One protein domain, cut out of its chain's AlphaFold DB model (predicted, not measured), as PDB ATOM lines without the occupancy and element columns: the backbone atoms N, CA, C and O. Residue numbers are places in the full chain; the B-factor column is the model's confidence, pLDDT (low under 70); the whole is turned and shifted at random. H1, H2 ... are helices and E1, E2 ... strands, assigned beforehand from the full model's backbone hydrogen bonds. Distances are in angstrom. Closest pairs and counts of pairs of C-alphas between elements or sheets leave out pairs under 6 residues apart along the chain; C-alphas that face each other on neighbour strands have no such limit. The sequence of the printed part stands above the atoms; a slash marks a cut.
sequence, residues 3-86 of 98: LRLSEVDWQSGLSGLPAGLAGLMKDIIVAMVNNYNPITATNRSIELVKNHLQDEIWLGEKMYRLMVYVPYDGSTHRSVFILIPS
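This is residues 3 to 86 of the 98 residues of an uncharacterized protein of Candidatus Buchananbacteria bacterium CG10_big_fil_rev_8_21_14_0_10_33_19 (UniProt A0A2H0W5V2). A small twisted sheet of four strands has two helices packed on it, H1 and H2, about perpendicular to each other, and the tip of the E3-E4 hairpin, residues 72 to 77, sticks out at one end of the longest axis. The 84 printed residues hold two named helices and four named strands, in the order E1 H1 H2 E2 E3 E4. The sheet's order is E1 E2 E3 E4, and it is mixed, as is the class, helices and strands. The whole is compact, with a radius of gyration of the C-alphas of 12.6 A, yet elongated in outline, spanning 37 by 24 by 20 A.

Begin at edge strand E1, residues 3 to 5, parallel to its neighbour E2, residues 57 to 59; look for N 5 and O 58, 2.8 A apart. Between them come H1, residues 19 to 33, and H2, residues 43 to 52, in a strand-helix-strand unit, two parallel neighbour strands with helices between, whose crossover is right-handed. H1 touches H2 with residues 20 to 24 alone; their closest C-alphas, those of Leu 21 and Leu 48, are 6.6 A apart, and their lines stand at 80 degrees, about perpendicular. E2, E3, residues 62 to 69, and E4, residues 80 to 85, form a meander, each strand the antiparallel neighbour of the one before. In the hairpin E2 and E3, find N 57 and O 64 at 2.9 A; in the hairpin E3 and E4, find N 69 and O 80 at 2.8 A. The pairing is staggered: E3 pairs with E2 over residues 62 to 64 and with E4 over residues 64 to 69. E1 and E4, the edge strands, are apart. H1 is on the sheet, over E4, and stands up from it; the closest C-alphas of H1 and E4, those of Ile 28 and Phe 81, are 6.9 A apart. H2 is on the sheet at a height of 10.0 A. Every O i to N i+4 pair is within hydrogen-bond range in H1, and 5 of 6 are in H2.

Find C-alpha 3, where E1 begins, at (11.399, -8.033, 126.215). H1 runs 21.1 A from C-alpha 19 at (25.761, -6.412, 123.308), and H2 runs 14.5 A. After short E2, E3 runs 20.3 A, and E4 runs 16.2 A to C-alpha 85 at (1.998, -6.575, 115.612).

The C-alphas farthest apart are those of Val 8 and Gly 74, 37.9 A. The printed part has no cut; the link E1 to H1, residues 6 to 18, is long. Look for pLDDT under 70 at residues 54 to 55 and 72 to 77; the mean of the printed part is 82.6.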
ATOM      1  N   LEU A   3      10.745  -9.340 126.202       80.19
ATOM      2  CA  LEU A   3      11.399  -8.033 126.215       80.19
ATOM      3  C   LEU A   3      10.333  -6.949 126.382       80.19
ATOM      4  O   LEU A   3       9.404  -6.888 125.581       80.19
ATOM      5  N   ARG A   4      10.441  -6.110 127.416       81.69
ATOM      6  CA  ARG A   4       9.505  -5.003 127.655       81.69
ATOM      7  C   ARG A   4      10.217  -3.671 127.507       81.69
ATOM      8  O   ARG A   4      11.123  -3.370 128.277       81.69
ATOM      9  N   LEU A   5       9.798  -2.898 126.515       83.75
ATOM     10  CA  LEU A   5      10.381  -1.624 126.133       83.75
ATOM     11  C   LEU A   5       9.325  -0.528 126.274       83.75
ATOM     12  O   LEU A   5       8.205  -0.672 125.783       83.75
ATOM     13  N   SER A   6       9.667   0.569 126.945       82.00
ATOM     14  CA  SER A   6       8.781   1.735 127.010       82.00
ATOM     15  C   SER A   6       8.842   2.524 125.700       82.00
ATOM     16  O   SER A   6       9.870   2.522 125.039       82.00
ATOM     17  N   GLU A   7       7.780   3.227 125.307       75.75
ATOM     18  CA  GLU A   7       7.832   4.069 124.094       75.75
ATOM     19  C   GLU A   7       8.844   5.216 124.214       75.75
ATOM     20  O   GLU A   7       9.499   5.574 123.236       75.75
ATOM     21  N   VAL A   8       8.993   5.766 125.421       79.31
ATOM     22  CA  VAL A   8       9.789   6.974 125.684       79.31
ATOM     23  C   VAL A   8      11.264   6.650 125.942       79.31
ATOM     24  O   VAL A   8      12.140   7.444 125.615       79.31
ATOM     25  N   ASP A   9      11.544   5.472 126.501       82.50
ATOM     26  CA  ASP A   9      12.885   5.012 126.864       82.50
ATOM     27  C   ASP A   9      13.050   3.506 126.592       82.50
ATOM     28  O   ASP A   9      13.339   2.688 127.470       82.50
ATOM     29  N   TRP A  10      12.797   3.096 125.349       83.31
ATOM     30  CA  TRP A  10      12.987   1.702 124.939       83.31
ATOM     31  C   TRP A  10      14.465   1.292 124.980       83.31
ATOM     32  O   TRP A  10      14.772   0.111 125.129       83.31
ATOM     33  N   GLN A  11      15.395   2.242 124.865       84.75
ATOM     34  CA  GLN A  11      16.831   1.961 124.798       84.75
ATOM     35  C   GLN A  11      17.354   1.380 126.113       84.75
ATOM     36  O   GLN A  11      18.089   0.390 126.087       84.75
ATOM     37  N   SER A  12      16.917   1.918 127.257       83.00
ATOM     38  CA  SER A  12      17.259   1.374 128.576       83.00
ATOM     39  C   SER A  12      16.818  -0.082 128.741       83.00
ATOM     40  O   SER A  12      17.538  -0.878 129.345       83.00
ATOM     41  N   GLY A  13      15.695  -0.473 128.128       81.12
ATOM     42  CA  GLY A  13      15.200  -1.855 128.139       81.12
ATOM     43  C   GLY A  13      16.083  -2.855 127.382       81.12
ATOM     44  O   GLY A  13      15.975  -4.059 127.607       81.12
ATOM     45  N   LEU A  14      16.995  -2.383 126.526       86.19
ATOM     46  CA  LEU A  14      17.942  -3.228 125.790       86.19
ATOM     47  C   LEU A  14      19.246  -3.493 126.553       86.19
ATOM     48  O   LEU A  14      20.011  -4.368 126.151       86.19
ATOM     49  N   SER A  15      19.505  -2.774 127.649       80.38
ATOM     50  CA  SER A  15      20.755  -2.878 128.420       80.38
ATOM     51  C   SER A  15      20.986  -4.255 129.058       80.38
ATOM     52  O   SER A  15      22.128  -4.636 129.299       80.38
ATOM     53  N   GLY A  16      19.918  -5.029 129.280       79.81
ATOM     54  CA  GLY A  16      19.982  -6.405 129.783       79.81
ATOM     55  C   GLY A  16      20.262  -7.468 128.713       79.81
ATOM     56  O   GLY A  16      20.352  -8.650 129.042       79.81
ATOM     57  N   LEU A  17      20.370  -7.085 127.437       85.12
ATOM     58  CA  LEU A  17      20.645  -8.006 126.335       85.12
ATOM     59  C   LEU A  17      22.155  -8.137 126.085       85.12
ATOM     60  O   LEU A  17      22.903  -7.180 126.296       85.12
ATOM     61  N   PRO A  18      22.630  -9.278 125.551       87.94
ATOM     62  CA  PRO A  18      23.989  -9.376 125.026       87.94
ATOM     63  C   PRO A  18      24.267  -8.239 124.035       87.94
ATOM     64  O   PRO A  18      23.416  -7.947 123.198       87.94
ATOM     65  N   ALA A  19      25.455  -7.628 124.078       84.00
ATOM     66  CA  ALA A  19      25.761  -6.412 123.308       84.00
ATOM     67  C   ALA A  19      25.433  -6.524 121.804       84.00
ATOM     68  O   ALA A  19      24.887  -5.592 121.215       84.00
ATOM     69  N   GLY A  20      25.696  -7.685 121.191       86.00
ATOM     70  CA  GLY A  20      25.349  -7.933 119.787       86.00
ATOM     71  C   GLY A  20      23.840  -7.958 119.522       86.00
ATOM     72  O   GLY A  20      23.393  -7.515 118.468       86.00
ATOM     73  N   LEU A  21      23.049  -8.440 120.481       88.31
ATOM     74  CA  LEU A  21      21.594  -8.480 120.378       88.31
ATOM     75  C   LEU A  21      20.977  -7.117 120.690       88.31
ATOM     76  O   LEU A  21      20.054  -6.705 120.001       88.31
ATOM     77  N   ALA A  22      21.509  -6.407 121.688       88.69
ATOM     78  CA  ALA A  22      21.102  -5.042 122.008       88.69
ATOM     79  C   ALA A  22      21.280  -4.116 120.794       88.69
ATOM     80  O   ALA A  22      20.357  -3.387 120.436       88.69
ATOM     81  N   GLY A  23      22.439  -4.196 120.126       89.25
ATOM     82  CA  GLY A  23      22.709  -3.452 118.894       89.25
ATOM     83  C   GLY A  23      21.733  -3.809 117.774       89.25
ATOM     84  O   GLY A  23      21.084  -2.926 117.224       89.25
ATOM     85  N   LEU A  24      21.540  -5.106 117.515       90.69
ATOM     86  CA  LEU A  24      20.594  -5.576 116.500       90.69
ATOM     87  C   LEU A  24      19.159  -5.086 116.763       90.69
ATOM     88  O   LEU A  24      18.498  -4.584 115.857       90.69
ATOM     89  N   MET A  25      18.676  -5.202 118.003       90.31
ATOM     90  CA  MET A  25      17.336  -4.750 118.389       90.31
ATOM     91  C   MET A  25      17.175  -3.240 118.248       90.31
ATOM     92  O   MET A  25      16.127  -2.780 117.797       90.31
ATOM     93  N   LYS A  26      18.216  -2.473 118.588       89.94
ATOM     94  CA  LYS A  26      18.238  -1.024 118.390       89.94
ATOM     95  C   LYS A  26      18.052  -0.671 116.920       89.94
ATOM     96  O   LYS A  26      17.184   0.140 116.607       89.94
ATOM     97  N   ASP A  27      18.813  -1.308 116.037       90.00
ATOM     98  CA  ASP A  27      18.747  -1.041 114.601       90.00
ATOM     99  C   ASP A  27      17.374  -1.412 114.020       90.00
ATOM    100  O   ASP A  27      16.801  -0.644 113.250       90.00
ATOM    101  N   ILE A  28      16.794  -2.540 114.446       90.06
ATOM    102  CA  ILE A  28      15.461  -2.986 114.006       90.06
ATOM    103  C   ILE A  28      14.363  -2.012 114.458       90.06
ATOM    104  O   ILE A  28      13.505  -1.635 113.658       90.06
ATOM    105  N   ILE A  29      14.373  -1.588 115.728       88.31
ATOM    106  CA  ILE A  29      13.361  -0.664 116.265       88.31
ATOM    107  C   ILE A  29      13.482   0.707 115.592       88.31
ATOM    108  O   ILE A  29      12.471   1.275 115.181       88.31
ATOM    109  N   VAL A  30      14.704   1.220 115.417       87.44
ATOM    110  CA  VAL A  30      14.955   2.486 114.708       87.44
ATOM    111  C   VAL A  30      14.479   2.411 113.262       87.44
ATOM    112  O   VAL A  30      13.857   3.367 112.793       87.44
ATOM    113  N   ALA A  31      14.742   1.298 112.570       85.94
ATOM    114  CA  ALA A  31      14.292   1.096 111.198       85.94
ATOM    115  C   ALA A  31      12.761   1.124 111.092       85.94
ATOM    116  O   ALA A  31      12.225   1.779 110.202       85.94
ATOM    117  N   MET A  32      12.061   0.493 112.039       83.25
ATOM    118  CA  MET A  32      10.599   0.490 112.092       83.25
ATOM    119  C   MET A  32      10.015   1.879 112.390       83.25
ATOM    120  O   MET A  32       9.153   2.346 111.652       83.25
ATOM    121  N   VAL A  33      10.478   2.547 113.454       80.56
ATOM    122  CA  VAL A  33       9.911   3.828 113.921       80.56
ATOM    123  C   VAL A  33      10.097   4.937 112.887       80.56
ATOM    124  O   VAL A  33       9.205   5.758 112.694       80.56
ATOM    125  N   ASN A  34      11.244   4.955 112.209       82.25
ATOM    126  CA  ASN A  34      11.578   6.005 111.249       82.25
ATOM    127  C   ASN A  34      11.315   5.607 109.788       82.25
ATOM    128  O   ASN A  34      11.653   6.371 108.889       82.25
ATOM    129  N   ASN A  35      10.743   4.422 109.544       74.38
ATOM    130  CA  ASN A  35      10.471   3.896 108.204       74.38
ATOM    131  C   ASN A  35      11.722   3.869 107.288       74.38
ATOM    132  O   ASN A  35      11.664   4.248 106.117       74.38
ATOM    133  N   TYR A  36      12.869   3.458 107.843       80.12
ATOM    134  CA  TYR A  36      14.141   3.305 107.121       80.12
ATOM    135  C   TYR A  36      14.289   1.908 106.491       80.12
ATOM    136  O   TYR A  36      13.436   1.034 106.635       80.12
ATOM    137  N   ASN A  37      15.424   1.691 105.814       79.56
ATOM    138  CA  ASN A  37      15.812   0.404 105.243       79.56
ATOM    139  C   ASN A  37      15.738  -0.735 106.282       79.56
ATOM    140  O   ASN A  37      16.359  -0.628 107.345       79.56
ATOM    141  N   PRO A  38      15.053  -1.848 105.964       81.69
ATOM    142  CA  PRO A  38      14.992  -3.014 106.833       81.69
ATOM    143  C   PRO A  38      16.378  -3.605 107.121       81.69
ATOM    144  O   PRO A  38      17.263  -3.635 106.261       81.69
ATOM    145  N   ILE A  39      16.555  -4.133 108.331       89.44
ATOM    146  CA  ILE A  39      17.822  -4.736 108.755       89.44
ATOM    147  C   ILE A  39      17.956  -6.135 108.159       89.44
ATOM    148  O   ILE A  39      17.067  -6.969 108.310       89.44
ATOM    149  N   THR A  40      19.082  -6.419 107.502       88.94
ATOM    150  CA  THR A  40      19.340  -7.734 106.893       88.94
ATOM    151  C   THR A  40      19.478  -8.830 107.956       88.94
ATOM    152  O   THR A  40      20.268  -8.719 108.892       88.94
ATOM    153  N   ALA A  41      18.748  -9.927 107.771       88.69
ATOM    154  CA  ALA A  41      18.778 -11.120 108.601       88.69
ATOM    155  C   ALA A  41      19.827 -12.115 108.079       88.69
ATOM    156  O   ALA A  41      19.557 -12.977 107.247       88.69
ATOM    157  N   THR A  42      21.052 -11.992 108.586       88.94
ATOM    158  CA  THR A  42      22.128 -12.975 108.370       88.94
ATOM    159  C   THR A  42      21.924 -14.224 109.234       88.94
ATOM    160  O   THR A  42      21.300 -14.140 110.293       88.94
ATOM    161  N   ASN A  43      22.525 -15.363 108.862       87.88
ATOM    162  CA  ASN A  43      22.484 -16.586 109.681       87.88
ATOM    163  C   ASN A  43      22.928 -16.324 111.129       87.88
ATOM    164  O   ASN A  43      22.234 -16.705 112.067       87.88
ATOM    165  N   ARG A  44      24.018 -15.567 111.310       88.19
ATOM    166  CA  ARG A  44      24.541 -15.202 112.632       88.19
ATOM    167  C   ARG A  44      23.542 -14.385 113.454       88.19
ATOM    168  O   ARG A  44      23.358 -14.653 114.636       88.19
ATOM    169  N   SER A  45      22.902 -13.381 112.853       88.94
ATOM    170  CA  SER A  45      21.892 -12.582 113.559       88.94
ATOM    171  C   SER A  45      20.628 -13.387 113.862       88.94
ATOM    172  O   SER A  45      20.028 -13.192 114.911       88.94
ATOM    173  N   ILE A  46      20.238 -14.315 112.980       87.81
ATOM    174  CA  ILE A  46      19.088 -15.201 113.198       87.81
ATOM    175  C   ILE A  46      19.351 -16.137 114.380       87.81
ATOM    176  O   ILE A  46      18.493 -16.270 115.247       87.81
ATOM    177  N   GLU A  47      20.531 -16.758 114.446       88.06
ATOM    178  CA  GLU A  47      20.937 -17.586 115.590       88.06
ATOM    179  C   GLU A  47      20.955 -16.779 116.888       88.06
ATOM    180  O   GLU A  47      20.428 -17.227 117.904       88.06
ATOM    181  N   LEU A  48      21.495 -15.558 116.845       86.81
ATOM    182  CA  LEU A  48      21.538 -14.678 118.007       86.81
ATOM    183  C   LEU A  48      20.133 -14.346 118.528       86.81
ATOM    184  O   LEU A  48      19.901 -14.396 119.733       86.81
ATOM    185  N   VAL A  49      19.190 -14.046 117.633       87.44
ATOM    186  CA  VAL A  49      17.787 -13.822 118.001       87.44
ATOM    187  C   VAL A  49      17.189 -15.098 118.589       87.44
ATOM    188  O   VAL A  49      16.709 -15.055 119.716       87.44
ATOM    189  N   LYS A  50      17.292 -16.242 117.900       85.06
ATOM    190  CA  LYS A  50      16.722 -17.524 118.359       85.06
ATOM    191  C   LYS A  50      17.208 -17.945 119.748       85.06
ATOM    192  O   LYS A  50      16.435 -18.503 120.520       85.06
ATOM    193  N   ASN A  51      18.469 -17.668 120.073       85.38
ATOM    194  CA  ASN A  51      19.069 -18.070 121.345       85.38
ATOM    195  C   ASN A  51      18.637 -17.200 122.536       85.38
ATOM    196  O   ASN A  51      18.792 -17.620 123.682       85.38
ATOM    197  N   HIS A  52      18.119 -15.992 122.297       82.12
ATOM    198  CA  HIS A  52      17.922 -14.997 123.357       82.12
ATOM    199  C   HIS A  52      16.526 -14.354 123.378       82.12
ATOM    200  O   HIS A  52      16.039 -13.977 124.445       82.12
ATOM    201  N   LEU A  53      15.857 -14.254 122.232       78.12
ATOM    202  CA  LEU A  53      14.499 -13.745 122.070       78.12
ATOM    203  C   LEU A  53      13.620 -14.891 121.586       78.12
ATOM    204  O   LEU A  53      13.747 -15.330 120.447       78.12
ATOM    205  N   GLN A  54      12.753 -15.387 122.468       63.62
ATOM    206  CA  GLN A  54      11.934 -16.545 122.126       63.62
ATOM    207  C   GLN A  54      10.619 -16.178 121.456       63.62
ATOM    208  O   GLN A  54      10.306 -16.845 120.486       63.62
ATOM    209  N   ASP A  55       9.900 -15.115 121.843       68.88
ATOM    210  CA  ASP A  55       8.577 -14.899 121.234       68.88
ATOM    211  C   ASP A  55       8.157 -13.429 121.134       68.88
ATOM    212  O   ASP A  55       7.903 -12.940 120.035       68.88
ATOM    213  N   GLU A  56       8.085 -12.697 122.249       80.75
ATOM    214  CA  GLU A  56       7.318 -11.443 122.280       80.75
ATOM    215  C   GLU A  56       8.117 -10.244 122.799       80.75
ATOM    216  O   GLU A  56       8.821 -10.304 123.816       80.75
ATOM    217  N   ILE A  57       7.973  -9.133 122.074       85.75
ATOM    218  CA  ILE A  57       8.559  -7.830 122.378       85.75
ATOM    219  C   ILE A  57       7.407  -6.859 122.611       85.75
ATOM    220  O   ILE A  57       6.625  -6.575 121.708       85.75
ATOM    221  N   TRP A  58       7.308  -6.334 123.822       86.50
ATOM    222  CA  TRP A  58       6.409  -5.236 124.137       86.50
ATOM    223  C   TRP A  58       7.121  -3.925 123.836       86.50
ATOM    224  O   TRP A  58       8.214  -3.696 124.352       86.50
ATOM    225  N   LEU A  59       6.506  -3.080 123.014       85.00
ATOM    226  CA  LEU A  59       6.941  -1.715 122.746       85.00
ATOM    227  C   LEU A  59       5.765  -0.788 123.060       85.00
ATOM    228  O   LEU A  59       4.776  -0.757 122.326       85.00
ATOM    229  N   GLY A  60       5.851  -0.097 124.199       84.81
ATOM    230  CA  GLY A  60       4.710   0.612 124.776       84.81
ATOM    231  C   GLY A  60       3.601  -0.354 125.184       84.81
ATOM    232  O   GLY A  60       3.844  -1.355 125.859       84.81
ATOM    233  N   GLU A  61       2.379  -0.059 124.743       83.38
ATOM    234  CA  GLU A  61       1.192  -0.896 124.976       83.38
ATOM    235  C   GLU A  61       0.977  -1.955 123.884       83.38
ATOM    236  O   GLU A  61       0.069  -2.781 123.976       83.38
ATOM    237  N   LYS A  62       1.811  -1.946 122.837       84.88
ATOM    238  CA  LYS A  62       1.705  -2.868 121.707       84.88
ATOM    239  C   LYS A  62       2.674  -4.027 121.867       84.88
ATOM    240  O   LYS A  62       3.839  -3.859 122.228       84.88
ATOM    241  N   MET A  63       2.188  -5.213 121.540       86.31
ATOM    242  CA  MET A  63       2.991  -6.423 121.505       86.31
ATOM    243  C   MET A  63       3.384  -6.725 120.059       86.31
ATOM    244  O   MET A  63       2.575  -6.600 119.142       86.31
ATOM    245  N   TYR A  64       4.635  -7.115 119.855       87.12
ATOM    246  CA  TYR A  64       5.222  -7.417 118.557       87.12
ATOM    247  C   TYR A  64       5.923  -8.771 118.587       87.12
ATOM    248  O   TYR A  64       6.438  -9.204 119.621       87.12
ATOM    249  N   ARG A  65       5.994  -9.405 117.417       86.44
ATOM    250  CA  ARG A  65       6.854 -10.557 117.148       86.44
ATOM    251  C   ARG A  65       7.914 -10.178 116.132       86.44
ATOM    252  O   ARG A  65       7.616  -9.537 115.123       86.44
ATOM    253  N   LEU A  66       9.149 -10.588 116.401       87.00
ATOM    254  CA  LEU A  66      10.254 -10.435 115.466       87.00
ATOM    255  C   LEU A  66      10.246 -11.605 114.482       87.00
ATOM    256  O   LEU A  66      10.353 -12.759 114.885       87.00
ATOM    257  N   MET A  67      10.125 -11.305 113.192       86.69
ATOM    258  CA  MET A  67      10.093 -12.301 112.123       86.69
ATOM    259  C   MET A  67      11.150 -12.007 111.063       86.69
ATOM    260  O   MET A  67      11.617 -10.879 110.912       86.69
ATOM    261  N   VAL A  68      11.520 -13.050 110.323       87.75
ATOM    262  CA  VAL A  68      12.377 -12.940 109.143       87.75
ATOM    263  C   VAL A  68      11.482 -12.946 107.909       87.75
ATOM    264  O   VAL A  68      10.766 -13.915 107.668       87.75
ATOM    265  N   TYR A  69      11.530 -11.866 107.140       86.12
ATOM    266  CA  TYR A  69      10.863 -11.742 105.851       86.12
ATOM    267  C   TYR A  69      11.847 -12.032 104.722       86.12
ATOM    268  O   TYR A  69      12.965 -11.517 104.722       86.12
ATOM    269  N   VAL A  70      11.423 -12.845 103.758       84.31
ATOM    270  CA  VAL A  70      12.192 -13.158 102.551       84.31
ATOM    271  C   VAL A  70      11.399 -12.621 101.358       84.31
ATOM    272  O   VAL A  70      10.327 -13.163 101.075       84.31
ATOM    273  N   PRO A  71      11.856 -11.545 100.691       76.31
ATOM    274  CA  PRO A  71      11.169 -11.020  99.520       76.31
ATOM    275  C   PRO A  71      11.174 -12.052  98.389       76.31
ATOM    276  O   PRO A  71      12.157 -12.759  98.175       76.31
ATOM    277  N   TYR A  72      10.054 -12.128  97.672       69.50
ATOM    278  CA  TYR A  72       9.891 -13.029  96.529       69.50
ATOM    279  C   TYR A  72      10.639 -12.526  95.284       69.50
ATOM    280  O   TYR A  72      10.990 -13.323  94.416       69.50
ATOM    281  N   ASP A  73      10.896 -11.216  95.184       63.25
ATOM    282  CA  ASP A  73      11.635 -10.662  94.053       63.25
ATOM    283  C   ASP A  73      13.151 -10.878  94.209       63.25
ATOM    284  O   ASP A  73      13.760 -10.654  95.255       63.25
ATOM    285  N   GLY A  74      13.774 -11.374  93.142       51.81
ATOM    286  CA  GLY A  74      15.193 -11.722  93.114       51.81
ATOM    287  C   GLY A  74      16.150 -10.524  93.094       51.81
ATOM    288  O   GLY A  74      17.359 -10.743  92.991       51.81
ATOM    289  N   SER A  75      15.668  -9.275  93.181       53.78
ATOM    290  CA  SER A  75      16.535  -8.081  93.115       53.78
ATOM    291  C   SER A  75      17.448  -7.984  94.330       53.78
ATOM    292  O   SER A  75      18.600  -7.562  94.237       53.78
ATOM    293  N   THR A  76      16.940  -8.416  95.482       54.31
ATOM    294  CA  THR A  76      17.667  -8.445  96.744       54.31
ATOM    295  C   THR A  76      17.276  -9.712  97.485       54.31
ATOM    296  O   THR A  76      16.358  -9.696  98.293       54.31
ATOM    297  N   HIS A  77      18.002 -10.808  97.259       55.75
ATOM    298  CA  HIS A  77      17.874 -12.093  97.976       55.75
ATOM    299  C   HIS A  77      18.192 -11.996  99.490       55.75
ATOM    300  O   HIS A  77      18.648 -12.950 100.119       55.75
ATOM    301  N   ARG A  78      18.061 -10.813 100.087       73.88
ATOM    302  CA  ARG A  78      18.416 -10.541 101.469       73.88
ATOM    303  C   ARG A  78      17.158 -10.667 102.301       73.88
ATOM    304  O   ARG A  78      16.281  -9.813 102.245       73.88
ATOM    305  N   SER A  79      17.101 -11.733 103.088       86.56
ATOM    306  CA  SER A  79      16.162 -11.843 104.194       86.56
ATOM    307  C   SER A  79      16.338 -10.641 105.120       86.56
ATOM    308  O   SER A  79      17.468 -10.209 105.360       86.56
ATOM    309  N   VAL A  80      15.252 -10.099 105.654       89.50
ATOM    310  CA  VAL A  80      15.268  -8.937 106.554       89.50
ATOM    311  C   VAL A  80      14.460  -9.214 107.811       89.50
ATOM    312  O   VAL A  80      13.552 -10.042 107.812       89.50
ATOM    313  N   PHE A  81      14.791  -8.525 108.893       89.94
ATOM    314  CA  PHE A  81      14.007  -8.543 110.117       89.94
ATOM    315  C   PHE A  81      12.834  -7.573 110.025       89.94
ATOM    316  O   PHE A  81      13.000  -6.425 109.612       89.94
ATOM    317  N   ILE A  82      11.664  -8.027 110.466       87.38
ATOM    318  CA  ILE A  82      10.457  -7.212 110.591       87.38
ATOM    319  C   ILE A  82       9.803  -7.437 111.954       87.38
ATOM    320  O   ILE A  82       9.832  -8.543 112.494       87.38
ATOM    321  N   LEU A  83       9.198  -6.385 112.505       87.00
ATOM    322  CA  LEU A  83       8.374  -6.468 113.707       87.00
ATOM    323  C   LEU A  83       6.904  -6.443 113.295       87.00
ATOM    324  O   LEU A  83       6.421  -5.453 112.750       87.00
ATOM    325  N   ILE A  84       6.202  -7.547 113.537       84.94
ATOM    326  CA  ILE A  84       4.784  -7.698 113.201       84.94
ATOM    327  C   ILE A  84       3.962  -7.525 114.482       84.94
ATOM    328  O   ILE A  84       4.286  -8.172 115.484       84.94
ATOM    329  N   PRO A  85       2.916  -6.675 114.486       85.69
ATOM    330  CA  PRO A  85       1.998  -6.575 115.612       85.69
ATOM    331  C   PRO A  85       1.413  -7.947 115.959       85.69
ATOM    332  O   PRO A  85       0.887  -8.649 115.098       85.69
ATOM    333  N   SER A  86       1.504  -8.323 117.226       81.31
ATOM    334  CA  SER A  86       0.959  -9.563 117.761       81.31
ATOM    335  C   SER A  86      -0.156  -9.218 118.733       81.31
ATOM    336  O   SER A  86       0.034  -8.415 119.641       81.31
TER     337      SER A  86